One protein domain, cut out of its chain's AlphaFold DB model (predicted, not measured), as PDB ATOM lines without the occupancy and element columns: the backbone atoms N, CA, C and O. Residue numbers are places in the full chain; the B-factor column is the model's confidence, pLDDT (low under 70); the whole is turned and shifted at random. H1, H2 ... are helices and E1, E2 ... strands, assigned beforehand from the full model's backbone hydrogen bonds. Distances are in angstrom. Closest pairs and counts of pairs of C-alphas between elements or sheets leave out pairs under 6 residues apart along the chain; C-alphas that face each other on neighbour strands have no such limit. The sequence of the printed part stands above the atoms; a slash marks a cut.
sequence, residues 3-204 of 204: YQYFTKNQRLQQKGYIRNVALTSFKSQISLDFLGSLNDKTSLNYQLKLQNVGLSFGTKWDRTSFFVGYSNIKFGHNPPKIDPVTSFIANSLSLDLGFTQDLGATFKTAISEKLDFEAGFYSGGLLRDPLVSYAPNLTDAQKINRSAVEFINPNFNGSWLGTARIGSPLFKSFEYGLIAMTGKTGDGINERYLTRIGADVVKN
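AT A GLANCE: This is residues 3 to 204 of the 204 residues of an uncharacterized protein of Algibacter lectus (UniProt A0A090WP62). Look for one large, twisted sheet, curved like an open trough whose edge strands E1 and E11 stay apart, with the long unnamed stretch of residues 73 to 100 over its hollow face. The hairpin E2 and E3 reaches past E4 as an arm; there the small hairpin E7 and E8 joins E3, and residues 140 to 145 stick out at the far end. The printed part has 202 residues, with one short named helix and eleven named strands in the order E1, H1, then E2 to E11, and is mostly strand. The sheet is branched at E3 and its neighbour pairs are antiparallel. It is only just compact, close to loose, with a radius of gyration of the C-alphas of 19.8 A, and only just elongated, spanning 63 by 41 by 31 A.

HOW THE PARTS SIT: Start at E1, residues 3 to 8, an edge strand antiparallel to E2, residues 22 to 37; N 5 and O 28 are within hydrogen-bond range at 2.8 A, as are the further N and O pairs below. H1, residues 11 to 14, only grazes the sheet, with residues 11 to 13, and is too short for any O i to N i+4 pair. E2 opens a meander, each strand the antiparallel neighbour of the one before, with E3, residues 40 to 58, E4, residues 65 to 72, E5, residues 101 to 112, and E6, residues 115 to 122. In it find N 33 and O 47 at 2.8 A, N 57 and O 66 at 2.7 A, N 67 and O 106 at 2.8 A, and N 107 and O 119 at 2.8 A. E3 has staggered pairing: E4 and E7, residues 132 to 134, lie on one side of it, beside residues 52 to 58 and 45 to 48, and E2 on the other side. N 46 and O 134 are 2.8 A apart; E7 forms a hairpin with E8, residues 149 to 151, with N 133 and O 150 at 2.9 A. E9, residues 160 to 167, is antiparallel to E6, with N 118 and O 165 at 2.8 A. E9, E10, residues 174 to 185, and E11, residues 192 to 203, form a second meander, with N 162 and O 182 at 2.7 A and N 179 and O 198 at 2.8 A.

IN THESE COORDINATES: Find C-alpha 3, where E1 begins, at (-32.361, -11.612, -10.489). E2 is 46.4 A long; E3, 48.9 A long, begins at C-alpha 40, (-45.420, 8.426, -24.399), and bends by 63 degrees at residue 43. E4 bends by 99 degrees at residue 69, and E5, 29.4 A long, by 77 degrees at residue 104. E10 measures 33.9 A and E11 34.6 A, ending at C-alpha 203, (-44.132, -36.725, -28.599).

THE WHOLE: The two C-alphas farthest apart are those of Gly 16 and Asp 140, 64.0 A. The printed part has no cut; its long links are E4 to E5, 28 residues, and E7 to E8, 14 residues. The mean pLDDT of the printed part is 72.1, with 64 residues under 70, among them residues 10 to 20, 36 to 44 and 74 to 100 of this model.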
ATOM      1  N   TYR A   3     -33.295 -10.980 -11.414       68.81
ATOM      2  CA  TYR A   3     -32.361 -11.612 -10.489       68.81
ATOM      3  C   TYR A   3     -32.931 -12.954 -10.043       68.81
ATOM      4  O   TYR A   3     -34.056 -13.033  -9.550       68.81
ATOM      5  N   GLN A   4     -32.148 -14.017 -10.207       72.25
ATOM      6  CA  GLN A   4     -32.545 -15.371  -9.842       72.25
ATOM      7  C   GLN A   4     -31.543 -15.963  -8.855       72.25
ATOM      8  O   GLN A   4     -30.349 -16.050  -9.138       72.25
ATOM      9  N   TYR A   5     -32.046 -16.421  -7.713       71.56
ATOM     10  CA  TYR A   5     -31.305 -17.214  -6.748       71.56
ATOM     11  C   TYR A   5     -31.894 -18.623  -6.690       71.56
ATOM     12  O   TYR A   5     -33.056 -18.838  -6.337       71.56
ATOM     13  N   PHE A   6     -31.078 -19.611  -7.046       76.50
ATOM     14  CA  PHE A   6     -31.458 -21.014  -7.002       76.50
ATOM     15  C   PHE A   6     -30.425 -21.802  -6.217       76.50
ATOM     16  O   PHE A   6     -29.239 -21.781  -6.538       76.50
ATOM     17  N   THR A   7     -30.887 -22.547  -5.219       79.50
ATOM     18  CA  THR A   7     -30.038 -23.484  -4.490       79.50
ATOM     19  C   THR A   7     -30.659 -24.870  -4.493       79.50
ATOM     20  O   THR A   7     -31.852 -25.064  -4.232       79.50
ATOM     21  N   LYS A   8     -29.826 -25.858  -4.819       78.69
ATOM     22  CA  LYS A   8     -30.183 -27.271  -4.830       78.69
ATOM     23  C   LYS A   8     -29.444 -27.966  -3.702       78.69
ATOM     24  O   LYS A   8     -28.235 -27.808  -3.548       78.69
ATOM     25  N   ASN A   9     -30.156 -28.782  -2.939       73.94
ATOM     26  CA  ASN A   9     -29.554 -29.531  -1.851       73.94
ATOM     27  C   ASN A   9     -28.750 -30.725  -2.399       73.94
ATOM     28  O   ASN A   9     -29.292 -31.796  -2.678       73.94
ATOM     29  N   GLN A  10     -27.440 -30.534  -2.570       68.88
ATOM     30  CA  GLN A  10     -26.534 -31.534  -3.150       68.88
ATOM     31  C   GLN A  10     -26.282 -32.741  -2.227       68.88
ATOM     32  O   GLN A  10     -26.030 -33.844  -2.714       68.88
ATOM     33  N   ARG A  11     -26.426 -32.585  -0.899       62.03
ATOM     34  CA  ARG A  11     -26.223 -33.679   0.079       62.03
ATOM     35  C   ARG A  11     -27.179 -34.853  -0.148       62.03
ATOM     36  O   ARG A  11     -26.819 -36.007   0.073       62.03
ATOM     37  N   LEU A  12     -28.381 -34.560  -0.638       59.94
ATOM     38  CA  LEU A  12     -29.397 -35.551  -0.995       59.94
ATOM     39  C   LEU A  12     -29.040 -36.342  -2.264       59.94
ATOM     40  O   LEU A  12     -29.449 -37.492  -2.417       59.94
ATOM     41  N   GLN A  13     -28.244 -35.759  -3.165       60.91
ATOM     42  CA  GLN A  13     -27.796 -36.441  -4.381       60.91
ATOM     43  C   GLN A  13     -26.689 -37.460  -4.080       60.91
ATOM     44  O   GLN A  13     -26.713 -38.559  -4.632       60.91
ATOM     45  N   GLN A  14     -25.785 -37.128  -3.151       57.12
ATOM     46  CA  GLN A  14     -24.605 -37.933  -2.815       57.12
ATOM     47  C   GLN A  14     -24.920 -39.192  -1.992       57.12
ATOM     48  O   GLN A  14     -24.320 -40.234  -2.223       57.12
ATOM     49  N   LYS A  15     -25.876 -39.145  -1.052       59.53
ATOM     50  CA  LYS A  15     -26.078 -40.243  -0.081       59.53
ATOM     51  C   LYS A  15     -26.814 -41.483  -0.600       59.53
ATOM     52  O   LYS A  15     -27.065 -42.394   0.180       59.53
ATOM     53  N   GLY A  16     -27.149 -41.564  -1.891       52.78
ATOM     54  CA  GLY A  16     -27.730 -42.779  -2.490       52.78
ATOM     55  C   GLY A  16     -29.192 -43.052  -2.099       52.78
ATOM     56  O   GLY A  16     -30.008 -43.271  -2.988       52.78
ATOM     57  N   TYR A  17     -29.541 -42.915  -0.818       54.38
ATOM     58  CA  TYR A  17     -30.834 -43.214  -0.219       54.38
ATOM     59  C   TYR A  17     -31.387 -42.021   0.562       54.38
ATOM     60  O   TYR A  17     -30.729 -41.467   1.438       54.38
ATOM     61  N   ILE A  18     -32.639 -41.665   0.276       56.03
ATOM     62  CA  ILE A  18     -33.438 -40.769   1.108       56.03
ATOM     63  C   ILE A  18     -34.755 -41.510   1.347       56.03
ATOM     64  O   ILE A  18     -35.572 -41.611   0.433       56.03
ATOM     65  N   ARG A  19     -34.915 -42.108   2.534       53.47
ATOM     66  CA  ARG A  19     -36.179 -42.754   2.942       53.47
ATOM     67  C   ARG A  19     -37.248 -41.733   3.354       53.47
ATOM     68  O   ARG A  19     -38.424 -42.055   3.302       53.47
ATOM     69  N   ASN A  20     -36.839 -40.518   3.721       69.62
ATOM     70  CA  ASN A  20     -37.712 -39.492   4.292       69.62
ATOM     71  C   ASN A  20     -37.919 -38.326   3.312       69.62
ATOM     72  O   ASN A  20     -37.070 -38.064   2.462       69.62
ATOM     73  N   VAL A  21     -39.020 -37.589   3.457       75.12
ATOM     74  CA  VAL A  21     -39.239 -36.328   2.731       75.12
ATOM     75  C   VAL A  21     -38.125 -35.345   3.096       75.12
ATOM     76  O   VAL A  21     -37.882 -35.090   4.274       75.12
ATOM     77  N   ALA A  22     -37.428 -34.796   2.098       80.62
ATOM     78  CA  ALA A  22     -36.327 -33.863   2.323       80.62
ATOM     79  C   ALA A  22     -36.426 -32.636   1.413       80.62
ATOM     80  O   ALA A  22     -36.951 -32.716   0.303       80.62
ATOM     81  N   LEU A  23     -35.897 -31.496   1.875       82.00
ATOM     82  CA  LEU A  23     -35.823 -30.273   1.077       82.00
ATOM     83  C   LEU A  23     -34.823 -30.465  -0.069       82.00
ATOM     84  O   LEU A  23     -33.613 -30.539   0.152       82.00
ATOM     85  N   THR A  24     -35.338 -30.531  -1.292       82.56
ATOM     86  CA  THR A  24     -34.563 -30.773  -2.517       82.56
ATOM     87  C   THR A  24     -34.028 -29.486  -3.129       82.56
ATOM     88  O   THR A  24     -32.882 -29.454  -3.584       82.56
ATOM     89  N   SER A  25     -34.822 -28.415  -3.126       83.25
ATOM     90  CA  SER A  25     -34.398 -27.122  -3.657       83.25
ATOM     91  C   SER A  25     -35.198 -25.957  -3.101       83.25
ATOM     92  O   SER A  25     -36.377 -26.099  -2.778       83.25
ATOM     93  N   PHE A  26     -34.556 -24.795  -3.090       85.62
ATOM     94  CA  PHE A  26     -35.177 -23.499  -2.870       85.62
ATOM     95  C   PHE A  26     -34.957 -22.628  -4.107       85.62
ATOM     96  O   PHE A  26     -33.853 -22.571  -4.658       85.62
ATOM     97  N   LYS A  27     -36.031 -21.977  -4.547       83.38
ATOM     98  CA  LYS A  27     -36.035 -21.021  -5.654       83.38
ATOM     99  C   LYS A  27     -36.506 -19.678  -5.123       83.38
ATOM    100  O   LYS A  27     -37.469 -19.638  -4.363       83.38
ATOM    101  N   SER A  28     -35.831 -18.613  -5.528       83.94
ATOM    102  CA  SER A  28     -36.304 -17.248  -5.355       83.94
ATOM    103  C   SER A  28     -35.906 -16.420  -6.565       83.94
ATOM    104  O   SER A  28     -34.737 -16.412  -6.952       83.94
ATOM    105  N   GLN A  29     -36.867 -15.752  -7.190       80.94
ATOM    106  CA  GLN A  29     -36.621 -14.891  -8.334       80.94
ATOM    107  C   GLN A  29     -37.368 -13.572  -8.145       80.94
ATOM    108  O   GLN A  29     -38.481 -13.511  -7.626       80.94
ATOM    109  N   ILE A  30     -36.705 -12.487  -8.518       79.19
ATOM    110  CA  ILE A  30     -37.226 -11.131  -8.400       79.19
ATOM    111  C   ILE A  30     -36.974 -10.447  -9.739       79.19
ATOM    112  O   ILE A  30     -35.847 -10.464 -10.244       79.19
ATOM    113  N   SER A  31     -38.010  -9.849 -10.319       78.31
ATOM    114  CA  SER A  31     -37.889  -9.056 -11.541       78.31
ATOM    115  C   SER A  31     -38.120  -7.580 -11.258       78.31
ATOM    116  O   SER A  31     -38.972  -7.200 -10.460       78.31
ATOM    117  N   LEU A  32     -37.325  -6.746 -11.918       78.69
ATOM    118  CA  LEU A  32     -37.546  -5.317 -12.038       78.69
ATOM    119  C   LEU A  32     -37.958  -5.040 -13.481       78.69
ATOM    120  O   LEU A  32     -37.127  -5.098 -14.398       78.69
ATOM    121  N   ASP A  33     -39.236  -4.757 -13.668       77.00
ATOM    122  CA  ASP A  33     -39.834  -4.488 -14.962       77.00
ATOM    123  C   ASP A  33     -39.890  -2.977 -15.186       77.00
ATOM    124  O   ASP A  33     -40.278  -2.214 -14.299       77.00
ATOM    125  N   PHE A  34     -39.514  -2.551 -16.388       73.19
ATOM    126  CA  PHE A  34     -39.704  -1.183 -16.848       73.19
ATOM    127  C   PHE A  34     -40.875  -1.162 -17.827       73.19
ATOM    128  O   PHE A  34     -40.839  -1.824 -18.864       73.19
ATOM    129  N   LEU A  35     -41.914  -0.412 -17.481       70.62
ATOM    130  CA  LEU A  35     -43.109  -0.207 -18.285       70.62
ATOM    131  C   LEU A  35     -43.074   1.227 -18.805       70.62
ATOM    132  O   LEU A  35     -43.496   2.161 -18.124       70.62
ATOM    133  N   GLY A  36     -42.529   1.383 -20.010       60.97
ATOM    134  CA  GLY A  36     -42.535   2.631 -20.764       60.97
ATOM    135  C   GLY A  36     -43.212   2.432 -22.115       60.97
ATOM    136  O   GLY A  36     -43.050   1.388 -22.745       60.97
ATOM    137  N   SER A  37     -43.972   3.424 -22.564       59.78
ATOM    138  CA  SER A  37     -44.515   3.453 -23.922       59.78
ATOM    139  C   SER A  37     -43.546   4.203 -24.831       59.78
ATOM    140  O   SER A  37     -43.123   5.310 -24.511       59.78
ATOM    141  N   LEU A  38     -43.217   3.633 -25.995       57.38
ATOM    142  CA  LEU A  38     -42.397   4.313 -27.009       57.38
ATOM    143  C   LEU A  38     -43.056   5.611 -27.515       57.38
ATOM    144  O   LEU A  38     -42.354   6.534 -27.922       57.38
ATOM    145  N   ASN A  39     -44.390   5.688 -27.448       57.75
ATOM    146  CA  ASN A  39     -45.170   6.841 -27.898       57.75
ATOM    147  C   ASN A  39     -45.400   7.889 -26.803       57.75
ATOM    148  O   ASN A  39     -45.792   9.009 -27.117       57.75
ATOM    149  N   ASP A  40     -45.150   7.551 -25.536       59.97
ATOM    150  CA  ASP A  40     -45.420   8.426 -24.399       59.97
ATOM    151  C   ASP A  40     -44.158   8.550 -23.534       59.97
ATOM    152  O   ASP A  40     -43.918   7.783 -22.600       59.97
ATOM    153  N   LYS A  41     -43.310   9.529 -23.884       54.81
ATOM    154  CA  LYS A  41     -42.034   9.812 -23.197       54.81
ATOM    155  C   LYS A  41     -42.216  10.162 -21.716       54.81
ATOM    156  O   LYS A  41     -41.239  10.177 -20.970       54.81
ATOM    157  N   THR A  42     -43.444  10.458 -21.301       57.97
ATOM    158  CA  THR A  42     -43.785  10.853 -19.940       57.97
ATOM    159  C   THR A  42     -44.214   9.695 -19.047       57.97
ATOM    160  O   THR A  42     -44.125   9.842 -17.835       57.97
ATOM    161  N   SER A  43     -44.582   8.519 -19.558       59.03
ATOM    162  CA  SER A  43     -44.984   7.393 -18.702       59.03
ATOM    163  C   SER A  43     -43.792   6.478 -18.384       59.03
ATOM    164  O   SER A  43     -43.603   5.445 -19.028       59.03
ATOM    165  N   LEU A  44     -42.955   6.857 -17.417       67.38
ATOM    166  CA  LEU A  44     -41.920   5.970 -16.872       67.38
ATOM    167  C   LEU A  44     -42.496   5.262 -15.650       67.38
ATOM    168  O   LEU A  44     -42.723   5.922 -14.643       67.38
ATOM    169  N   ASN A  45     -42.718   3.949 -15.720       74.38
ATOM    170  CA  ASN A  45     -43.156   3.150 -14.576       74.38
ATOM    171  C   ASN A  45     -42.173   2.003 -14.323       74.38
ATOM    172  O   ASN A  45     -41.777   1.294 -15.248       74.38
ATOM    173  N   TYR A  46     -41.809   1.788 -13.064       79.94
ATOM    174  CA  TYR A  46     -40.963   0.680 -12.629       79.94
ATOM    175  C   TYR A  46     -41.750  -0.220 -11.685       79.94
ATOM    176  O   TYR A  46     -42.437   0.267 -10.791       79.94
ATOM    177  N   GLN A  47     -41.652  -1.533 -11.863       82.44
ATOM    178  CA  GLN A  47     -42.339  -2.505 -11.016       82.44
ATOM    179  C   GLN A  47     -41.368  -3.577 -10.544       82.44
ATOM    180  O   GLN A  47     -40.738  -4.254 -11.352       82.44
ATOM    181  N   LEU A  48     -41.274  -3.756  -9.231       80.75
ATOM    182  CA  LEU A  48     -40.586  -4.876  -8.612       80.75
ATOM    183  C   LEU A  48     -41.593  -6.007  -8.396       80.75
ATOM    184  O   LEU A  48     -42.550  -5.845  -7.640       80.75
ATOM    185  N   LYS A  49     -41.384  -7.154  -9.036       80.06
ATOM    186  CA  LYS A  49     -42.264  -8.323  -8.941       80.06
ATOM    187  C   LYS A  49     -41.532  -9.513  -8.351       80.06
ATOM    188  O   LYS A  49     -40.361  -9.761  -8.639       80.06
ATOM    189  N   LEU A  50     -42.260 -10.269  -7.541       77.56
ATOM    190  CA  LEU A  50     -41.825 -11.573  -7.076       77.56
ATOM    191  C   LEU A  50     -42.165 -12.614  -8.141       77.56
ATOM    192  O   LEU A  50     -43.265 -12.600  -8.685       77.56
ATOM    193  N   GLN A  51     -41.237 -13.513  -8.440       76.88
ATOM    194  CA  GLN A  51     -41.438 -14.584  -9.412       76.88
ATOM    195  C   GLN A  51     -40.862 -15.882  -8.847       76.88
ATOM    196  O   GLN A  51     -39.834 -15.873  -8.178       76.88
ATOM    197  N   ASN A  52     -41.517 -17.016  -9.096       75.44
ATOM    198  CA  ASN A  52     -40.966 -18.356  -8.836       75.44
ATOM    199  C   ASN A  52     -40.240 -18.532  -7.477       75.44
ATOM    200  O   ASN A  52     -39.119 -19.050  -7.421       75.44
ATOM    201  N   VAL A  53     -40.877 -18.117  -6.381       85.69
ATOM    202  CA  VAL A  53     -40.377 -18.303  -5.014       85.69
ATOM    203  C   VAL A  53     -41.005 -19.535  -4.392       85.69
ATOM    204  O   VAL A  53     -42.221 -19.617  -4.272       85.69
ATOM    205  N   GLY A  54     -40.202 -20.479  -3.918       88.50
ATOM    206  CA  GLY A  54     -40.759 -21.597  -3.170       88.50
ATOM    207  C   GLY A  54     -39.772 -22.679  -2.789       88.50
ATOM    208  O   GLY A  54     -38.603 -22.695  -3.190       88.50
ATOM    209  N   LEU A  55     -40.290 -23.615  -2.005       90.25
ATOM    210  CA  LEU A  55     -39.570 -24.758  -1.474       90.25
ATOM    211  C   LEU A  55     -40.067 -26.024  -2.162       90.25
ATOM    212  O   LEU A  55     -41.267 -26.255  -2.279       90.25
ATOM    213  N   SER A  56     -39.131 -26.848  -2.626       88.25
ATOM    214  CA  SER A  56     -39.420 -28.156  -3.214       88.25
ATOM    215  C   SER A  56     -38.911 -29.251  -2.293       88.25
ATOM    216  O   SER A  56     -37.717 -29.323  -1.997       88.25
ATOM    217  N   PHE A  57     -39.794 -30.148  -1.904       87.56
ATOM    218  CA  PHE A  57     -39.520 -31.350  -1.143       87.56
ATOM    219  C   PHE A  57     -39.744 -32.572  -2.022       87.56
ATOM    220  O   PHE A  57     -40.534 -32.547  -2.964       87.56
ATOM    221  N   GLY A  58     -39.055 -33.660  -1.722       84.38
ATOM    222  CA  GLY A  58     -39.268 -34.894  -2.457       84.38
ATOM    223  C   GLY A  58     -38.510 -36.063  -1.876       84.38
ATOM    224  O   GLY A  58     -37.644 -35.914  -1.009       84.38
ATOM    225  N   THR A  59     -38.863 -37.229  -2.388       77.81
ATOM    226  CA  THR A  59     -38.228 -38.510  -2.096       77.81
ATOM    227  C   THR A  59     -37.452 -38.986  -3.323       77.81
ATOM    228  O   THR A  59     -37.763 -38.626  -4.456       77.81
ATOM    229  N   LYS A  60     -36.372 -39.751  -3.113       67.69
ATOM    230  CA  LYS A  60     -35.484 -40.170  -4.217       67.69
ATOM    231  C   LYS A  60     -35.996 -41.397  -4.980       67.69
ATOM    232  O   LYS A  60     -35.718 -41.520  -6.166       67.69
ATOM    233  N   TRP A  61     -36.684 -42.305  -4.289       66.94
ATOM    234  CA  TRP A  61     -37.082 -43.616  -4.821       66.94
ATOM    235  C   TRP A  61     -38.547 -43.661  -5.218       66.94
ATOM    236  O   TRP A  61     -38.893 -44.109  -6.306       66.94
ATOM    237  N   ASP A  62     -39.393 -43.140  -4.344       68.56
ATOM    238  CA  ASP A  62     -40.761 -42.834  -4.690       68.56
ATOM    239  C   ASP A  62     -40.729 -41.481  -5.402       68.56
ATOM    240  O   ASP A  62     -40.214 -40.518  -4.830       68.56
ATOM    241  N   ARG A  63     -41.188 -41.387  -6.657       75.81
ATOM    242  CA  ARG A  63     -41.159 -40.157  -7.493       75.81
ATOM    243  C   ARG A  63     -42.131 -39.082  -6.975       75.81
ATOM    244  O   ARG A  63     -42.657 -38.266  -7.733       75.81
ATOM    245  N   THR A  64     -42.355 -39.104  -5.671       84.81
ATOM    246  CA  THR A  64     -43.185 -38.221  -4.896       84.81
ATOM    247  C   THR A  64     -42.437 -36.926  -4.613       84.81
ATOM    248  O   THR A  64     -41.312 -36.904  -4.104       84.81
ATOM    249  N   SER A  65     -43.064 -35.815  -4.974       86.56
ATOM    250  CA  SER A  65     -42.553 -34.477  -4.720       86.56
ATOM    251  C   SER A  65     -43.677 -33.554  -4.290       86.56
ATOM    252  O   SER A  65     -44.828 -33.691  -4.698       86.56
ATOM    253  N   PHE A  66     -43.320 -32.606  -3.443       88.62
ATOM    254  CA  PHE A  66     -44.214 -31.606  -2.905       88.62
ATOM    255  C   PHE A  66     -43.551 -30.247  -3.066       88.62
ATOM    256  O   PHE A  66     -42.371 -30.084  -2.775       88.62
ATOM    257  N   PHE A  67     -44.283 -29.262  -3.551       88.69
ATOM    258  CA  PHE A  67     -43.788 -27.904  -3.703       88.69
ATOM    259  C   PHE A  67     -44.791 -26.948  -3.091       88.69
ATOM    260  O   PHE A  67     -45.987 -27.114  -3.295       88.69
ATOM    261  N   VAL A  68     -44.288 -25.943  -2.384       90.31
ATOM    262  CA  VAL A  68     -45.093 -24.846  -1.847       90.31
ATOM    263  C   VAL A  68     -44.400 -23.546  -2.176       90.31
ATOM    264  O   VAL A  68     -43.199 -23.392  -1.933       90.31
ATOM    265  N   GLY A  69     -45.168 -22.611  -2.713       89.06
ATOM    266  CA  GLY A  69     -44.692 -21.271  -2.985       89.06
ATOM    267  C   GLY A  69     -45.412 -20.616  -4.147       89.06
ATOM    268  O   GLY A  69     -46.371 -21.145  -4.707       89.06
ATOM    269  N   TYR A  70     -44.933 -19.429  -4.480       86.12
ATOM    270  CA  TYR A  70     -45.379 -18.645  -5.611       86.12
ATOM    271  C   TYR A  70     -44.648 -19.123  -6.863       86.12
ATOM    272  O   TYR A  70     -43.444 -18.924  -7.002       86.12
ATOM    273  N   SER A  71     -45.340 -19.808  -7.766       80.25
ATOM    274  CA  SER A  71     -44.711 -20.349  -8.974       80.25
ATOM    275  C   SER A  71     -45.669 -20.408 -10.141       80.25
ATOM    276  O   SER A  71     -46.878 -20.274  -9.969       80.25
ATOM    277  N   ASN A  72     -45.120 -20.667 -11.325       75.62
ATOM    278  CA  ASN A  72     -45.936 -20.998 -12.482       75.62
ATOM    279  C   ASN A  72     -46.883 -22.160 -12.164       75.62
ATOM    280  O   ASN A  72     -46.475 -23.179 -11.591       75.62
ATOM    281  N   ILE A  73     -48.131 -22.020 -12.591       73.56
ATOM    282  CA  ILE A  73     -49.110 -23.091 -12.485       73.56
ATOM    283  C   ILE A  73     -48.625 -24.244 -13.369       73.56
ATOM    284  O   ILE A  73     -48.302 -24.068 -14.547       73.56
ATOM    285  N   LYS A  74     -48.461 -25.423 -12.770       68.00
ATOM    286  CA  LYS A  74     -47.861 -26.574 -13.443       68.00
ATOM    287  C   LYS A  74     -48.968 -27.345 -14.144       68.00
ATOM    288  O   LYS A  74     -49.815 -27.934 -13.482       68.00
ATOM    289  N   PHE A  75     -48.937 -27.351 -15.472       61.38
ATOM    290  CA  PHE A  75     -49.856 -28.120 -16.302       61.38
ATOM    291  C   PHE A  75     -49.069 -29.059 -17.207       61.38
ATOM    292  O   PHE A  75     -48.331 -28.591 -18.070       61.38
ATOM    293  N   GLY A  76     -49.234 -30.369 -17.005       54.91
ATOM    294  CA  GLY A  76     -48.606 -31.392 -17.843       54.91
ATOM    295  C   GLY A  76     -47.100 -31.186 -18.027       54.91
ATOM    296  O   GLY A  76     -46.392 -30.788 -17.097       54.91
ATOM    297  N   HIS A  77     -46.612 -31.454 -19.239       52.34
ATOM    298  CA  HIS A  77     -45.231 -31.169 -19.613       52.34
ATOM    299  C   HIS A  77     -45.016 -29.659 -19.746       52.34
ATOM    300  O   HIS A  77     -45.089 -29.097 -20.835       52.34
ATOM    301  N   ASN A  78     -44.722 -28.992 -18.632       52.62
ATOM    302  CA  ASN A  78     -44.177 -27.643 -18.667       52.62
ATOM    303  C   ASN A  78     -42.647 -27.764 -18.698       52.62
ATOM    304  O   ASN A  78     -42.057 -28.101 -17.662       52.62
ATOM    305  N   PRO A  79     -41.976 -27.539 -19.845       42.19
ATOM    306  CA  PRO A  79     -40.528 -27.618 -19.896       42.19
ATOM    307  C   PRO A  79     -39.961 -26.559 -18.939       42.19
ATOM    308  O   PRO A  79     -40.176 -25.367 -19.143       42.19
ATOM    309  N   PRO A  80     -39.172 -26.931 -17.917       35.06
ATOM    310  CA  PRO A  80     -38.561 -25.968 -17.002       35.06
ATOM    311  C   PRO A  80     -37.412 -25.177 -17.659       35.06
ATOM    312  O   PRO A  80     -36.604 -24.577 -16.953       35.06
ATOM    313  N   LYS A  81     -37.273 -25.235 -18.991       37.03
ATOM    314  CA  LYS A  81     -36.101 -24.745 -19.724       37.03
ATOM    315  C   LYS A  81     -36.257 -23.334 -20.276       37.03
ATOM    316  O   LYS A  81     -35.241 -22.727 -20.592       37.03
ATOM    317  N   ILE A  82     -37.476 -22.808 -20.366       34.41
ATOM    318  CA  ILE A  82     -37.691 -21.425 -20.785       34.41
ATOM    319  C   ILE A  82     -38.601 -20.780 -19.751       34.41
ATOM    320  O   ILE A  82     -39.762 -21.147 -19.600       34.41
ATOM    321  N   ASP A  83     -38.011 -19.885 -18.968       38.62
ATOM    322  CA  ASP A  83     -38.736 -19.031 -18.043       38.62
ATOM    323  C   ASP A  83     -39.835 -18.297 -18.837       38.62
ATOM    324  O   ASP A  83     -39.518 -17.683 -19.856       38.62
ATOM    325  N   PRO A  84     -41.121 -18.359 -18.455       41.81
ATOM    326  CA  PRO A  84     -42.181 -17.660 -19.183       41.81
ATOM    327  C   PRO A  84     -41.961 -16.142 -19.253       41.81
ATOM    328  O   PRO A  84     -42.535 -15.489 -20.115       41.81
ATOM    329  N   VAL A  85     -41.092 -15.585 -18.404       41.91
ATOM    330  CA  VAL A  85     -40.661 -14.180 -18.456       41.91
ATOM    331  C   VAL A  85     -39.700 -13.918 -19.624       41.91
ATOM    332  O   VAL A  85     -39.633 -12.802 -20.130       41.91
ATOM    333  N   THR A  86     -38.969 -14.940 -20.084       35.09
ATOM    334  CA  THR A  86     -38.044 -14.871 -21.231       35.09
ATOM    335  C   THR A  86     -38.590 -15.550 -22.490       35.09
ATOM    336  O   THR A  86     -38.082 -15.316 -23.586       35.09
ATOM    337  N   SER A  87     -39.645 -16.357 -22.367       30.22
ATOM    338  CA  SER A  87     -40.328 -16.984 -23.492       30.22
ATOM    339  C   SER A  87     -41.482 -16.093 -23.966       30.22
ATOM    340  O   SER A  87     -42.538 -16.040 -23.341       30.22
ATOM    341  N   PHE A  88     -41.344 -15.462 -25.130       35.59
ATOM    342  CA  PHE A  88     -42.485 -14.843 -25.826       35.59
ATOM    343  C   PHE A  88     -43.549 -15.875 -26.274       35.59
ATOM    344  O   PHE A  88     -44.601 -15.496 -26.778       35.59
ATOM    345  N   ILE A  89     -43.280 -17.177 -26.103       31.58
ATOM    346  CA  ILE A  89     -44.049 -18.294 -26.670       31.58
ATOM    347  C   ILE A  89     -45.070 -18.883 -25.673       31.58
ATOM    348  O   ILE A  89     -46.121 -19.351 -26.094       31.58
ATOM    349  N   ALA A  90     -44.842 -18.819 -24.354       32.75
ATOM    350  CA  ALA A  90     -45.701 -19.503 -23.370       32.75
ATOM    351  C   ALA A  90     -47.092 -18.872 -23.130       32.75
ATOM    352  O   ALA A  90     -47.889 -19.435 -22.383       32.75
ATOM    353  N   ASN A  91     -47.419 -17.745 -23.774       36.03
ATOM    354  CA  ASN A  91     -48.738 -17.104 -23.676       36.03
ATOM    355  C   ASN A  91     -49.747 -17.566 -24.749       36.03
ATOM    356  O   ASN A  91     -50.842 -17.014 -24.826       36.03
ATOM    357  N   SER A  92     -49.418 -18.554 -25.592       36.09
ATOM    358  CA  SER A  92     -50.292 -18.978 -26.701       36.09
ATOM    359  C   SER A  92     -51.380 -19.990 -26.323       36.09
ATOM    360  O   SER A  92     -52.277 -20.242 -27.125       36.09
ATOM    361  N   LEU A  93     -51.328 -20.591 -25.131       39.81
ATOM    362  CA  LEU A  93     -52.427 -21.413 -24.628       39.81
ATOM    363  C   LEU A  93     -53.412 -20.490 -23.915       39.81
ATOM    364  O   LEU A  93     -53.128 -19.990 -22.833       39.81
ATOM    365  N   SER A  94     -54.564 -20.278 -24.547       37.06
ATOM    366  CA  SER A  94     -55.726 -19.496 -24.111       37.06
ATOM    367  C   SER A  94     -56.381 -20.017 -22.813       37.06
ATOM    368  O   SER A  94     -57.586 -20.293 -22.744       37.06
ATOM    369  N   LEU A  95     -55.594 -20.181 -21.752       46.38
ATOM    370  CA  LEU A  95     -56.053 -20.211 -20.371       46.38
ATOM    371  C   LEU A  95     -56.329 -18.761 -19.977       46.38
ATOM    372  O   LEU A  95     -55.532 -18.104 -19.314       46.38
ATOM    373  N   ASP A  96     -57.472 -18.262 -20.441       42.75
ATOM    374  CA  ASP A  96     -58.030 -16.945 -20.127       42.75
ATOM    375  C   ASP A  96     -58.507 -16.884 -18.660       42.75
ATOM    376  O   ASP A  96     -59.681 -16.727 -18.343       42.75
ATOM    377  N   LEU A  97     -57.574 -17.150 -17.746       48.47
ATOM    378  CA  LEU A  97     -57.675 -16.865 -16.319       48.47
ATOM    379  C   LEU A  97     -56.860 -15.607 -15.972       48.47
ATOM    380  O   LEU A  97     -57.046 -15.033 -14.906       48.47
ATOM    381  N   GLY A  98     -55.987 -15.143 -16.876       48.59
ATOM    382  CA  GLY A  98     -55.213 -13.908 -16.707       48.59
ATOM    383  C   GLY A  98     -54.064 -14.001 -15.694       48.59
ATOM    384  O   GLY A  98     -53.516 -12.971 -15.303       48.59
ATOM    385  N   PHE A  99     -53.689 -15.205 -15.246       59.28
ATOM    386  CA  PHE A  99     -52.540 -15.426 -14.364       59.28
ATOM    387  C   PHE A  99     -51.809 -16.734 -14.712       59.28
ATOM    388  O   PHE A  99     -52.409 -17.803 -14.790       59.28
ATOM    389  N   THR A 100     -50.496 -16.639 -14.951       67.06
ATOM    390  CA  THR A 100     -49.595 -17.775 -15.240       67.06
ATOM    391  C   THR A 100     -48.834 -18.244 -14.000       67.06
ATOM    392  O   THR A 100     -48.385 -19.390 -13.945       67.06
ATOM    393  N   GLN A 101     -48.716 -17.368 -12.999       75.44
ATOM    394  CA  GLN A 101     -48.060 -17.585 -11.714       75.44
ATOM    395  C   GLN A 101     -49.047 -17.365 -10.584       75.44
ATOM    396  O   GLN A 101     -49.893 -16.474 -10.660       75.44
ATOM    397  N   ASP A 102     -48.924 -18.185  -9.550       76.12
ATOM    398  CA  ASP A 102     -49.809 -18.121  -8.402       76.12
ATOM    399  C   ASP A 102     -49.154 -18.728  -7.161       76.12
ATOM    400  O   ASP A 102     -48.264 -19.587  -7.252       76.12
ATOM    401  N   LEU A 103     -49.610 -18.293  -5.988       86.81
ATOM    402  CA  LEU A 103     -49.260 -18.936  -4.732       86.81
ATOM    403  C   LEU A 103     -50.033 -20.244  -4.632       86.81
ATOM    404  O   LEU A 103     -51.260 -20.266  -4.703       86.81
ATOM    405  N   GLY A 104     -49.318 -21.342  -4.437       88.56
ATOM    406  CA  GLY A 104     -49.969 -22.629  -4.299       88.56
ATOM    407  C   GLY A 104     -49.081 -23.717  -3.740       88.56
ATOM    408  O   GLY A 104     -47.890 -23.537  -3.463       88.56
ATOM    409  N   ALA A 105     -49.703 -24.876  -3.593       90.38
ATOM    410  CA  ALA A 105     -49.045 -26.119  -3.262       90.38
ATOM    411  C   ALA A 105     -49.289 -27.120  -4.390       90.38
ATOM    412  O   ALA A 105     -50.417 -27.286  -4.849       90.38
ATOM    413  N   THR A 106     -48.237 -27.803  -4.830       89.06
ATOM    414  CA  THR A 106     -48.333 -28.879  -5.820       89.06
ATOM    415  C   THR A 106     -47.784 -30.160  -5.240       89.06
ATOM    416  O   THR A 106     -46.686 -30.170  -4.684       89.06
ATOM    417  N   PHE A 107     -48.507 -31.242  -5.443       89.81
ATOM    418  CA  PHE A 107     -48.131 -32.589  -5.087       89.81
ATOM    419  C   PHE A 107     -48.027 -33.429  -6.353       89.81
ATOM    420  O   PHE A 107     -48.860 -33.343  -7.248       89.81
ATOM    421  N   LYS A 108     -46.996 -34.254  -6.427       88.75
ATOM    422  CA  LYS A 108     -46.803 -35.234  -7.486       88.75
ATOM    423  C   LYS A 108     -46.426 -36.545  -6.833       88.75
ATOM    424  O   LYS A 108     -45.616 -36.523  -5.914       88.75
ATOM    425  N   THR A 109     -46.957 -37.658  -7.313       89.19
ATOM    426  CA  THR A 109     -46.612 -39.005  -6.852       89.19
ATOM    427  C   THR A 109     -46.696 -40.007  -7.996       89.19
ATOM    428  O   THR A 109     -47.409 -39.790  -8.975       89.19
ATOM    429  N   ALA A 110     -45.950 -41.102  -7.897       86.62
ATOM    430  CA  ALA A 110     -46.054 -42.197  -8.847       86.62
ATOM    431  C   ALA A 110     -47.163 -43.159  -8.414       86.62
ATOM    432  O   ALA A 110     -47.077 -43.751  -7.344       86.62
ATOM    433  N   ILE A 111     -48.159 -43.380  -9.274       86.75
ATOM    434  CA  ILE A 111     -49.118 -44.480  -9.083       86.75
ATOM    435  C   ILE A 111     -48.468 -45.797  -9.532       86.75
ATOM    436  O   ILE A 111     -48.603 -46.828  -8.881       86.75
ATOM    437  N   SER A 112     -47.754 -45.773 -10.663       85.75
ATOM    438  CA  SER A 112     -46.992 -46.914 -11.181       85.75
ATOM    439  C   SER A 112     -45.803 -46.444 -12.019       85.75
ATOM    440  O   SER A 112     -45.671 -45.264 -12.332       85.75
ATOM    441  N   GLU A 113     -44.943 -47.354 -12.473       83.44
ATOM    442  CA  GLU A 113     -43.848 -47.044 -13.418       83.44
ATOM    443  C   GLU A 113     -44.312 -46.373 -14.728       83.44
ATOM    444  O   GLU A 113     -43.529 -45.747 -15.456       83.44
ATOM    445  N   LYS A 114     -45.599 -46.516 -15.057       85.19
ATOM    446  CA  LYS A 114     -46.210 -45.963 -16.267       85.19
ATOM    447  C   LYS A 114     -47.113 -44.769 -16.001       85.19
ATOM    448  O   LYS A 114     -47.435 -44.099 -16.974       85.19
ATOM    449  N   LEU A 115     -47.502 -44.507 -14.753       86.75
ATOM    450  CA  LEU A 115     -48.465 -43.464 -14.407       86.75
ATOM    451  C   LEU A 115     -48.003 -42.637 -13.207       86.75
ATOM    452  O   LEU A 115     -47.711 -43.176 -12.139       86.75
ATOM    453  N   ASP A 116     -48.030 -41.327 -13.383       88.38
ATOM    454  CA  ASP A 116     -47.846 -40.325 -12.349       88.38
ATOM    455  C   ASP A 116     -49.184 -39.610 -12.109       88.38
ATOM    456  O   ASP A 116     -49.955 -39.350 -13.039       88.38
ATOM    457  N   PHE A 117     -49.438 -39.285 -10.845       89.00
ATOM    458  CA  PHE A 117     -50.500 -38.388 -10.420       89.00
ATOM    459  C   PHE A 117     -49.900 -37.058  -9.995       89.00
ATOM    460  O   PHE A 117     -48.924 -37.013  -9.246       89.00
ATOM    461  N   GLU A 118     -50.504 -35.975 -10.451       88.12
ATOM    462  CA  GLU A 118     -50.130 -34.613 -10.110       88.12
ATOM    463  C   GLU A 118     -51.384 -33.865  -9.683       88.12
ATOM    464  O   GLU A 118     -52.417 -33.956 -10.335       88.12
ATOM    465  N   ALA A 119     -51.308 -33.126  -8.589       89.38
ATOM    466  CA  ALA A 119     -52.376 -32.266  -8.119       89.38
ATOM    467  C   ALA A 119     -51.794 -30.944  -7.634       89.38
ATOM    468  O   ALA A 119     -50.690 -30.893  -7.091       89.38
ATOM    469  N   GLY A 120     -52.536 -29.863  -7.812       88.19
ATOM    470  CA  GLY A 120     -52.125 -28.538  -7.378       88.19
ATOM    471  C   GLY A 120     -53.315 -27.727  -6.919       88.19
ATOM    472  O   GLY A 120     -54.367 -27.765  -7.555       88.19
ATOM    473  N   PHE A 121     -53.136 -26.994  -5.830       89.31
ATOM    474  CA  PHE A 121     -54.095 -26.012  -5.351       89.31
ATOM    475  C   PHE A 121     -53.424 -24.648  -5.298       89.31
ATOM    476  O   PHE A 121     -52.329 -24.508  -4.746       89.31
ATOM    477  N   TYR A 122     -54.085 -23.661  -5.881       86.06
ATOM    478  CA  TYR A 122     -53.565 -22.325  -6.093       86.06
ATOM    479  C   TYR A 122     -54.576 -21.283  -5.639       86.06
ATOM    480  O   TYR A 122     -55.790 -21.494  -5.700       86.06
ATOM    481  N   SER A 123     -54.057 -20.157  -5.176       84.88
ATOM    482  CA  SER A 123     -54.844 -19.111  -4.543       84.88
ATOM    483  C   SER A 123     -55.659 -18.261  -5.509       84.88
ATOM    484  O   SER A 123     -56.471 -17.492  -5.052       84.88
ATOM    485  N   GLY A 124     -55.499 -18.369  -6.823       72.88
ATOM    486  CA  GLY A 124     -56.213 -17.570  -7.817       72.88
ATOM    487  C   GLY A 124     -55.760 -16.108  -7.911       72.88
ATOM    488  O   GLY A 124     -56.583 -15.245  -8.224       72.88
ATOM    489  N   GLY A 125     -54.483 -15.807  -7.638       72.12
ATOM    490  CA  GLY A 125     -53.904 -14.468  -7.834       72.12
ATOM    491  C   GLY A 125     -53.415 -13.754  -6.572       72.12
ATOM    492  O   GLY A 125     -53.157 -12.550  -6.625       72.12
ATOM    493  N   LEU A 126     -53.255 -14.457  -5.446       75.38
ATOM    494  CA  LEU A 126     -52.572 -13.891  -4.280       75.38
ATOM    495  C   LEU A 126     -51.098 -13.641  -4.636       75.38
ATOM    496  O   LEU A 126     -50.437 -14.516  -5.191       75.38
ATOM    497  N   LEU A 127     -50.581 -12.451  -4.306       75.44
ATOM    498  CA  LEU A 127     -49.218 -11.994  -4.646       75.44
ATOM    499  C   LEU A 127     -48.949 -11.804  -6.153       75.44
ATOM    500  O   LEU A 127     -47.792 -11.723  -6.560       75.44
ATOM    501  N   ARG A 128     -49.997 -11.698  -6.979       73.19
ATOM    502  CA  ARG A 128     -49.853 -11.352  -8.403       73.19
ATOM    503  C   ARG A 128     -49.356  -9.918  -8.605       73.19
ATOM    504  O   ARG A 128     -48.641  -9.635  -9.566       73.19
ATOM    505  N   ASP A 129     -49.779  -9.020  -7.723       76.00
ATOM    506  CA  ASP A 129     -49.470  -7.600  -7.819       76.00
ATOM    507  C   ASP A 129     -47.991  -7.331  -7.488       76.00
ATOM    508  O   ASP A 129     -47.386  -8.057  -6.690       76.00
ATOM    509  N   PRO A 130     -47.372  -6.308  -8.108       74.81
ATOM    510  CA  PRO A 130     -45.984  -5.968  -7.832       74.81
ATOM    511  C   PRO A 130     -45.783  -5.644  -6.348       74.81
ATOM    512  O   PRO A 130     -46.610  -4.991  -5.713       74.81
ATOM    513  N   LEU A 131     -44.643  -6.077  -5.806       83.75
ATOM    514  CA  LEU A 131     -44.237  -5.778  -4.433       83.75
ATOM    515  C   LEU A 131     -44.055  -4.276  -4.227       83.75
ATOM    516  O   LEU A 131     -44.386  -3.746  -3.167       83.75
ATOM    517  N   VAL A 132     -43.485  -3.619  -5.239       84.19
ATOM    518  CA  VAL A 132     -43.264  -2.177  -5.272       84.19
ATOM    519  C   VAL A 132     -43.543  -1.680  -6.681       84.19
ATOM    520  O   VAL A 132     -43.000  -2.216  -7.647       84.19
ATOM    521  N   SER A 133     -44.359  -0.643  -6.798       83.06
ATOM    522  CA  SER A 133     -44.558   0.105  -8.035       83.06
ATOM    523  C   SER A 133     -44.055   1.531  -7.835       83.06
ATOM    524  O   SER A 133     -44.387   2.170  -6.840       83.06
ATOM    525  N   TYR A 134     -43.244   2.024  -8.768       81.50
ATOM    526  CA  TYR A 134     -42.761   3.399  -8.796       81.50
ATOM    527  C   TYR A 134     -43.199   4.079 -10.094       81.50
ATOM    528  O   TYR A 134     -42.798   3.672 -11.187       81.50
ATOM    529  N   ALA A 135     -44.017   5.118  -9.956       79.50
ATOM    530  CA  ALA A 135     -44.575   5.927 -11.031       79.50
ATOM    531  C   ALA A 135     -44.229   7.411 -10.775       79.50
ATOM    532  O   ALA A 135     -44.996   8.122 -10.127       79.50
ATOM    533  N   PRO A 136     -43.059   7.899 -11.228       70.81
ATOM    534  CA  PRO A 136     -42.624   9.287 -11.034       70.81
ATOM    535  C   PRO A 136     -43.539  10.337 -11.681       70.81
ATOM    536  O   PRO A 136     -43.680  11.436 -11.151       70.81
ATOM    537  N   ASN A 137     -44.174  10.009 -12.808       71.19
ATOM    538  CA  ASN A 137     -44.899  10.970 -13.640       71.19
ATOM    539  C   ASN A 137     -46.416  10.754 -13.555       71.19
ATOM    540  O   ASN A 137     -47.089  10.517 -14.557       71.19
ATOM    541  N   LEU A 138     -46.952  10.805 -12.335       66.69
ATOM    542  CA  LEU A 138     -48.397  10.811 -12.113       66.69
ATOM    543  C   LEU A 138     -48.966  12.185 -12.486       66.69
ATOM    544  O   LEU A 138     -48.458  13.218 -12.044       66.69
ATOM    545  N   THR A 139     -50.040  12.204 -13.274       70.44
ATOM    546  CA  THR A 139     -50.814  13.437 -13.507       70.44
ATOM    547  C   THR A 139     -51.472  13.903 -12.206       70.44
ATOM    548  O   THR A 139     -51.715  13.101 -11.303       70.44
ATOM    549  N   ASP A 140     -51.789  15.194 -12.081       65.69
ATOM    550  CA  ASP A 140     -52.338  15.744 -10.829       65.69
ATOM    551  C   ASP A 140     -53.677  15.099 -10.425       65.69
ATOM    552  O   ASP A 140     -53.944  14.934  -9.240       65.69
ATOM    553  N   ALA A 141     -54.461  14.609 -11.391       62.97
ATOM    554  CA  ALA A 141     -55.660  13.807 -11.131       62.97
ATOM    555  C   ALA A 141     -55.350  12.409 -10.551       62.97
ATOM    556  O   ALA A 141     -56.147  11.855  -9.795       62.97
ATOM    557  N   GLN A 142     -54.194  11.826 -10.883       63.25
ATOM    558  CA  GLN A 142     -53.760  10.515 -10.392       63.25
ATOM    559  C   GLN A 142     -53.094  10.601  -9.014       63.25
ATOM    560  O   GLN A 142     -53.268   9.686  -8.212       63.25
ATOM    561  N   LYS A 143     -52.411  11.713  -8.703       61.97
ATOM    562  CA  LYS A 143     -51.801  11.972  -7.382       61.97
ATOM    563  C   LYS A 143     -52.810  12.021  -6.228       61.97
ATOM    564  O   LYS A 143     -52.421  11.853  -5.081       61.97
ATOM    565  N   ILE A 144     -54.093  12.245  -6.524       63.81
ATOM    566  CA  ILE A 144     -55.169  12.275  -5.519       63.81
ATOM    567  C   ILE A 144     -55.451  10.867  -4.965       63.81
ATOM    568  O   ILE A 144     -55.779  10.729  -3.791       63.81
ATOM    569  N   ASN A 145     -55.294   9.824  -5.789       63.66
ATOM    570  CA  ASN A 145     -55.671   8.446  -5.445       63.66
ATOM    571  C   ASN A 145     -54.492   7.466  -5.404       63.66
ATOM    572  O   ASN A 145     -54.677   6.322  -4.991       63.66
ATOM    573  N   ARG A 146     -53.310   7.872  -5.880       65.50
ATOM    574  CA  ARG A 146     -52.124   7.018  -5.979       65.50
ATOM    575  C   ARG A 146     -50.868   7.759  -5.567       65.50
ATOM    576  O   ARG A 146     -50.657   8.913  -5.942       65.50
ATOM    577  N   SER A 147     -50.015   7.056  -4.836       72.44
ATOM    578  CA  SER A 147     -48.695   7.549  -4.458       72.44
ATOM    579  C   SER A 147     -47.688   7.244  -5.562       72.44
ATOM    580  O   SER A 147     -47.798   6.244  -6.263       72.44
ATOM    581  N   ALA A 148     -46.660   8.086  -5.705       73.06
ATOM    582  CA  ALA A 148     -45.578   7.829  -6.660       73.06
ATOM    583  C   ALA A 148     -44.833   6.518  -6.354       73.06
ATOM    584  O   ALA A 148     -44.309   5.892  -7.266       73.06
ATOM    585  N   VAL A 149     -44.805   6.098  -5.085       79.88
ATOM    586  CA  VAL A 149     -44.338   4.781  -4.639       79.88
ATOM    587  C   VAL A 149     -45.507   4.075  -3.965       79.88
ATOM    588  O   VAL A 149     -46.065   4.593  -2.998       79.88
ATOM    589  N   GLU A 150     -45.847   2.887  -4.444       80.25
ATOM    590  CA  GLU A 150     -46.851   2.017  -3.839       80.25
ATOM    591  C   GLU A 150     -46.197   0.695  -3.449       80.25
ATOM    592  O   GLU A 150     -45.539   0.047  -4.266       80.25
ATOM    593  N   PHE A 151     -46.361   0.313  -2.185       79.44
ATOM    594  CA  PHE A 151     -46.003  -1.010  -1.684       79.44
ATOM    595  C   PHE A 151     -47.195  -1.952  -1.841       79.44
ATOM    596  O   PHE A 151     -48.328  -1.488  -1.958       79.44
ATOM    597  N   ILE A 152     -46.915  -3.258  -1.847       76.88
ATOM    598  CA  ILE A 152     -47.864  -4.336  -2.140       76.88
ATOM    599  C   ILE A 152     -49.286  -4.030  -1.631       76.88
ATOM    600  O   ILE A 152     -49.530  -3.891  -0.433       76.88
ATOM    601  N   ASN A 153     -50.233  -3.916  -2.561       67.94
ATOM    602  CA  ASN A 153     -51.652  -3.798  -2.253       67.94
ATOM    603  C   ASN A 153     -52.352  -5.010  -2.870       67.94
ATOM    604  O   ASN A 153     -52.749  -4.938  -4.033       67.94
ATOM    605  N   PRO A 154     -52.405  -6.150  -2.157       66.62
ATOM    606  CA  PRO A 154     -52.942  -7.379  -2.712       66.62
ATOM    607  C   PRO A 154     -54.447  -7.217  -2.928       66.62
ATOM    608  O   PRO A 154     -55.234  -7.361  -1.993       66.62
ATOM    609  N   ASN A 155     -54.855  -6.941  -4.167       69.06
ATOM    610  CA  ASN A 155     -56.268  -6.904  -4.526       69.06
ATOM    611  C   ASN A 155     -56.748  -8.332  -4.802       69.06
ATOM    612  O   ASN A 155     -56.842  -8.786  -5.948       69.06
ATOM    613  N   PHE A 156     -56.943  -9.080  -3.719       73.94
ATOM    614  CA  PHE A 156     -57.314 -10.481  -3.774       73.94
ATOM    615  C   PHE A 156     -58.834 -10.663  -3.734       73.94
ATOM    616  O   PHE A 156     -59.465 -10.440  -2.707       73.94
ATOM    617  N   ASN A 157     -59.405 -11.157  -4.833       73.88
ATOM    618  CA  ASN A 157     -60.855 -11.313  -4.993       73.88
ATOM    619  C   ASN A 157     -61.357 -12.731  -4.667       73.88
ATOM    620  O   ASN A 157     -62.187 -13.256  -5.399       73.88
ATOM    621  N   GLY A 158     -60.815 -13.402  -3.646       75.62
ATOM    622  CA  GLY A 158     -61.349 -14.700  -3.188       75.62
ATOM    623  C   GLY A 158     -61.333 -15.839  -4.224       75.62
ATOM    624  O   GLY A 158     -62.056 -16.828  -4.072       75.62
ATOM    625  N   SER A 159     -60.542 -15.700  -5.291       82.75
ATOM    626  CA  SER A 159     -60.398 -16.702  -6.349       82.75
ATOM    627  C   SER A 159     -59.678 -17.953  -5.824       82.75
ATOM    628  O   SER A 159     -59.082 -17.931  -4.756       82.75
ATOM    629  N   TRP A 160     -59.725 -19.065  -6.555       85.19
ATOM    630  CA  TRP A 160     -58.867 -20.232  -6.312       85.19
ATOM    631  C   TRP A 160     -58.870 -21.153  -7.529       85.19
ATOM    632  O   TRP A 160     -59.807 -21.147  -8.330       85.19
ATOM    633  N   LEU A 161     -57.834 -21.977  -7.666       82.50
ATOM    634  CA  LEU A 161     -57.718 -22.949  -8.748       82.50
ATOM    635  C   LEU A 161     -57.177 -24.282  -8.227       82.50
ATOM    636  O   LEU A 161     -56.073 -24.369  -7.700       82.50
ATOM    637  N   GLY A 162     -57.955 -25.336  -8.427       84.94
ATOM    638  CA  GLY A 162     -57.563 -26.726  -8.274       84.94
ATOM    639  C   GLY A 162     -57.226 -27.353  -9.625       84.94
ATOM    640  O   GLY A 162     -57.907 -27.150 -10.631       84.94
ATOM    641  N   THR A 163     -56.168 -28.150  -9.644       84.00
ATOM    642  CA  THR A 163     -55.682 -28.856 -10.830       84.00
ATOM    643  C   THR A 163     -55.343 -30.286 -10.445       84.00
ATOM    644  O   THR A 163     -54.840 -30.536  -9.348       84.00
ATOM    645  N   ALA A 164     -55.627 -31.226 -11.333       86.75
ATOM    646  CA  ALA A 164     -55.254 -32.621 -11.193       86.75
ATOM    647  C   ALA A 164     -54.893 -33.187 -12.566       86.75
ATOM    648  O   ALA A 164     -55.519 -32.855 -13.569       86.75
ATOM    649  N   ARG A 165     -53.895 -34.062 -12.618       84.50
ATOM    650  CA  ARG A 165     -53.478 -34.779 -13.816       84.50
ATOM    651  C   ARG A 165     -53.133 -36.214 -13.461       84.50
ATOM    652  O   ARG A 165     -52.422 -36.468 -12.493       84.50
ATOM    653  N   ILE A 166     -53.594 -37.142 -14.288       86.94
ATOM    654  CA  ILE A 166     -53.143 -38.534 -14.289       86.94
ATOM    655  C   ILE A 166     -52.591 -38.814 -15.674       86.94
ATOM    656  O   ILE A 166     -53.294 -38.647 -16.668       86.94
ATOM    657  N   GLY A 167     -51.340 -39.243 -15.760       85.12
ATOM    658  CA  GLY A 167     -50.713 -39.470 -17.053       85.12
ATOM    659  C   GLY A 167     -49.373 -40.161 -16.945       85.12
ATOM    660  O   GLY A 167     -48.929 -40.538 -15.868       85.12
ATOM    661  N   SER A 168     -48.709 -40.341 -18.071       84.44
ATOM    662  CA  SER A 168     -47.358 -40.870 -18.114       84.44
ATOM    663  C   SER A 168     -46.352 -39.945 -17.414       84.44
ATOM    664  O   SER A 168     -46.561 -38.725 -17.351       84.44
ATOM    665  N   PRO A 169     -45.201 -40.487 -16.983       80.19
ATOM    666  CA  PRO A 169     -44.132 -39.688 -16.403       80.19
ATOM    667  C   PRO A 169     -43.578 -38.644 -17.383       80.19
ATOM    668  O   PRO A 169     -43.274 -38.977 -18.527       80.19
ATOM    669  N   LEU A 170     -43.384 -37.415 -16.891       69.00
ATOM    670  CA  LEU A 170     -42.962 -36.209 -17.639       69.00
ATOM    671  C   LEU A 170     -41.489 -36.200 -18.116       69.00
ATOM    672  O   LEU A 170     -40.856 -35.152 -18.231       69.00
ATOM    673  N   PHE A 171     -40.888 -37.375 -18.273       71.25
ATOM    674  CA  PHE A 171     -39.513 -37.539 -18.757       71.25
ATOM    675  C   PHE A 171     -39.409 -38.599 -19.860       71.25
ATOM    676  O   PHE A 171     -38.303 -38.994 -20.231       71.25
ATOM    677  N   LYS A 172     -40.546 -39.112 -20.350       70.94
ATOM    678  CA  LYS A 172     -40.585 -40.125 -21.412       70.94
ATOM    679  C   LYS A 172     -40.633 -39.455 -22.785       70.94
ATOM    680  O   LYS A 172     -41.048 -38.316 -22.938       70.94
ATOM    681  N   SER A 173     -40.208 -40.190 -23.810       73.81
ATOM    682  CA  SER A 173     -40.247 -39.731 -25.207       73.81
ATOM    683  C   SER A 173     -41.677 -39.531 -25.714       73.81
ATOM    684  O   SER A 173     -41.934 -38.682 -26.558       73.81
ATOM    685  N   PHE A 174     -42.609 -40.328 -25.194       77.75
ATOM    686  CA  PHE A 174     -44.032 -40.195 -25.454       77.75
ATOM    687  C   PHE A 174     -44.745 -39.979 -24.130       77.75
ATOM    688  O   PHE A 174     -44.644 -40.816 -23.224       77.75
ATOM    689  N   GLU A 175     -45.448 -38.862 -24.038       77.44
ATOM    690  CA  GLU A 175     -46.191 -38.464 -22.863       77.44
ATOM    691  C   GLU A 175     -47.675 -38.342 -23.186       77.44
ATOM    692  O   GLU A 175     -48.053 -37.833 -24.236       77.44
ATOM    693  N   TYR A 176     -48.526 -38.825 -22.290       81.31
ATOM    694  CA  TYR A 176     -49.971 -38.703 -22.391       81.31
ATOM    695  C   TYR A 176     -50.580 -38.478 -21.011       81.31
ATOM    696  O   TYR A 176     -50.031 -38.938 -20.010       81.31
ATOM    697  N   GLY A 177     -51.731 -37.830 -20.932       80.25
ATOM    698  CA  GLY A 177     -52.421 -37.640 -19.665       80.25
ATOM    699  C   GLY A 177     -53.829 -37.095 -19.823       80.25
ATOM    700  O   GLY A 177     -54.237 -36.620 -20.881       80.25
ATOM    701  N   LEU A 178     -54.587 -37.221 -18.742       80.50
ATOM    702  CA  LEU A 178     -55.873 -36.573 -18.547       80.50
ATOM    703  C   LEU A 178     -55.705 -35.530 -17.455       80.50
ATOM    704  O   LEU A 178     -55.178 -35.825 -16.380       80.50
ATOM    705  N   ILE A 179     -56.160 -34.319 -17.740       81.69
ATOM    706  CA  ILE A 179     -56.053 -33.155 -16.872       81.69
ATOM    707  C   ILE A 179     -57.466 -32.712 -16.521       81.69
ATOM    708  O   ILE A 179     -58.297 -32.512 -17.401       81.69
ATOM    709  N   ALA A 180     -57.732 -32.524 -15.237       80.94
ATOM    710  CA  ALA A 180     -58.937 -31.898 -14.734       80.94
ATOM    711  C   ALA A 180     -58.563 -30.614 -13.994       80.94
ATOM    712  O   ALA A 180     -57.591 -30.556 -13.240       80.94
ATOM    713  N   MET A 181     -59.344 -29.569 -14.213       79.06
ATOM    714  CA  MET A 181     -59.166 -28.270 -13.587       79.06
ATOM    715  C   MET A 181     -60.509 -27.788 -13.085       79.06
ATOM    716  O   MET A 181     -61.518 -27.917 -13.775       79.06
ATOM    717  N   THR A 182     -60.515 -27.197 -11.904       84.31
ATOM    718  CA  THR A 182     -61.694 -26.536 -11.365       84.31
ATOM    719  C   THR A 182     -61.270 -25.325 -10.563       84.31
ATOM    720  O   THR A 182     -60.238 -25.360  -9.904       84.31
ATOM    721  N   GLY A 183     -62.012 -24.234 -10.629       81.12
ATOM    722  CA  GLY A 183     -61.646 -23.021  -9.921       81.12
ATOM    723  C   GLY A 183     -62.764 -22.003  -9.880       81.12
ATOM    724  O   GLY A 183     -63.756 -22.104 -10.605       81.12
ATOM    725  N   LYS A 184     -62.568 -21.008  -9.026       84.44
ATOM    726  CA  LYS A 184     -63.417 -19.831  -8.880       84.44
ATOM    727  C   LYS A 184     -62.597 -18.597  -9.228       84.44
ATOM    728  O   LYS A 184     -61.442 -18.486  -8.823       84.44
ATOM    729  N   THR A 185     -63.203 -17.654  -9.936       78.12
ATOM    730  CA  THR A 185     -62.650 -16.314 -10.132       78.12
ATOM    731  C   THR A 185     -63.663 -15.249  -9.731       78.12
ATOM    732  O   THR A 185     -64.856 -15.403  -9.996       78.12
ATOM    733  N   GLY A 186     -63.179 -14.179  -9.100       72.06
ATOM    734  CA  GLY A 186     -63.998 -13.048  -8.668       72.06
ATOM    735  C   GLY A 186     -64.693 -13.263  -7.322       72.06
ATOM    736  O   GLY A 186     -64.690 -14.362  -6.768       72.06
ATOM    737  N   ASP A 187     -65.298 -12.181  -6.832       75.56
ATOM    738  CA  ASP A 187     -66.025 -12.116  -5.563       75.56
ATOM    739  C   ASP A 187     -67.386 -11.420  -5.765       75.56
ATOM    740  O   ASP A 187     -67.535 -10.552  -6.640       75.56
ATOM    741  N   GLY A 188     -68.395 -11.825  -4.995       76.69
ATOM    742  CA  GLY A 188     -69.761 -11.300  -5.061       76.69
ATOM    743  C   GLY A 188     -70.485 -11.551  -6.394       76.69
ATOM    744  O   GLY A 188     -70.671 -12.681  -6.835       76.69
ATOM    745  N   ILE A 189     -70.957 -10.485  -7.046       70.88
ATOM    746  CA  ILE A 189     -71.808 -10.576  -8.255       70.88
ATOM    747  C   ILE A 189     -71.008 -11.035  -9.490       70.88
ATOM    748  O   ILE A 189     -71.575 -11.555 -10.448       70.88
ATOM    749  N   ASN A 190     -69.682 -10.877  -9.466       72.75
ATOM    750  CA  ASN A 190     -68.788 -11.248 -10.567       72.75
ATOM    751  C   ASN A 190     -68.159 -12.638 -10.393       72.75
ATOM    752  O   ASN A 190     -67.203 -12.967 -11.097       72.75
ATOM    753  N   GLU A 191     -68.672 -13.447  -9.465       80.19
ATOM    754  CA  GLU A 191     -68.192 -14.806  -9.245       80.19
ATOM    755  C   GLU A 191     -68.442 -15.698 -10.458       80.19
ATOM    756  O   GLU A 191     -69.545 -15.772 -11.004       80.19
ATOM    757  N   ARG A 192     -67.400 -16.416 -10.877       78.81
ATOM    758  CA  ARG A 192     -67.481 -17.410 -11.946       78.81
ATOM    759  C   ARG A 192     -66.777 -18.681 -11.522       78.81
ATOM    760  O   ARG A 192     -65.624 -18.649 -11.095       78.81
ATOM    761  N   TYR A 193     -67.457 -19.801 -11.716       82.25
ATOM    762  CA  TYR A 193     -66.872 -21.125 -11.575       82.25
ATOM    763  C   TYR A 193     -66.452 -21.637 -12.945       82.25
ATOM    764  O   TYR A 193     -67.189 -21.520 -13.925       82.25
ATOM    765  N   LEU A 194     -65.257 -22.207 -13.013       73.88
ATOM    766  CA  LEU A 194     -64.712 -22.808 -14.215       73.88
ATOM    767  C   LEU A 194     -64.352 -24.252 -13.902       73.88
ATOM    768  O   LEU A 194     -63.607 -24.511 -12.964       73.88
ATOM    769  N   THR A 195     -64.815 -25.186 -14.722       78.56
ATOM    770  CA  THR A 195     -64.333 -26.569 -14.711       78.56
ATOM    771  C   THR A 195     -63.946 -26.960 -16.126       78.56
ATOM    772  O   THR A 195     -64.648 -26.635 -17.083       78.56
ATOM    773  N   ARG A 196     -62.798 -27.618 -16.279       71.44
ATOM    774  CA  ARG A 196     -62.285 -28.084 -17.568       71.44
ATOM    775  C   ARG A 196     -61.694 -29.470 -17.417       71.44
ATOM    776  O   ARG A 196     -61.056 -29.774 -16.413       71.44
ATOM    777  N   ILE A 197     -61.879 -30.281 -18.446       76.00
ATOM    778  CA  ILE A 197     -61.219 -31.571 -18.593       76.00
ATOM    779  C   ILE A 197     -60.518 -31.534 -19.945       76.00
ATOM    780  O   ILE A 197     -61.111 -31.130 -20.943       76.00
ATOM    781  N   GLY A 198     -59.245 -31.898 -19.960       71.56
ATOM    782  CA  GLY A 198     -58.413 -31.940 -21.150       71.56
ATOM    783  C   GLY A 198     -57.617 -33.232 -21.203       71.56
ATOM    784  O   GLY A 198     -57.449 -33.919 -20.198       71.56
ATOM    785  N   ALA A 199     -57.117 -33.549 -22.389       73.81
ATOM    786  CA  ALA A 199     -56.147 -34.610 -22.590       73.81
ATOM    787  C   ALA A 199     -54.888 -34.000 -23.205       73.81
ATOM    788  O   ALA A 199     -54.983 -33.180 -24.118       73.81
ATOM    789  N   ASP A 200     -53.722 -34.387 -22.700       70.00
ATOM    790  CA  ASP A 200     -52.430 -34.017 -23.267       70.00
ATOM    791  C   ASP A 200     -51.784 -35.234 -23.926       70.00
ATOM    792  O   ASP A 200     -51.816 -36.330 -23.373       70.00
ATOM    793  N   VAL A 201     -51.213 -35.045 -25.117       73.38
ATOM    794  CA  VAL A 201     -50.349 -36.023 -25.787       73.38
ATOM    795  C   VAL A 201     -49.166 -35.269 -26.376       73.38
ATOM    796  O   VAL A 201     -49.343 -34.377 -27.204       73.38
ATOM    797  N   VAL A 202     -47.959 -35.621 -25.947       71.50
ATOM    798  CA  VAL A 202     -46.708 -34.995 -26.374       71.50
ATOM    799  C   VAL A 202     -45.766 -36.084 -26.868       71.50
ATOM    800  O   VAL A 202     -45.549 -37.093 -26.200       71.50
ATOM    801  N   LYS A 203     -45.193 -35.880 -28.053       71.19
ATOM    802  CA  LYS A 203     -44.132 -36.725 -28.599       71.19
ATOM    803  C   LYS A 203     -42.887 -35.858 -28.758       71.19
ATOM    804  O   LYS A 203     -42.913 -34.922 -29.553       71.19
ATOM    805  N   ASN A 204     -41.863 -36.157 -27.963       60.28
ATOM    806  CA  ASN A 204     -40.540 -35.534 -28.041       60.28
ATOM    807  C   ASN A 204     -39.727 -36.094 -29.211       60.28
ATOM    808  O   ASN A 204     -39.912 -37.290 -29.547       60.28
TER     809      ASN A 204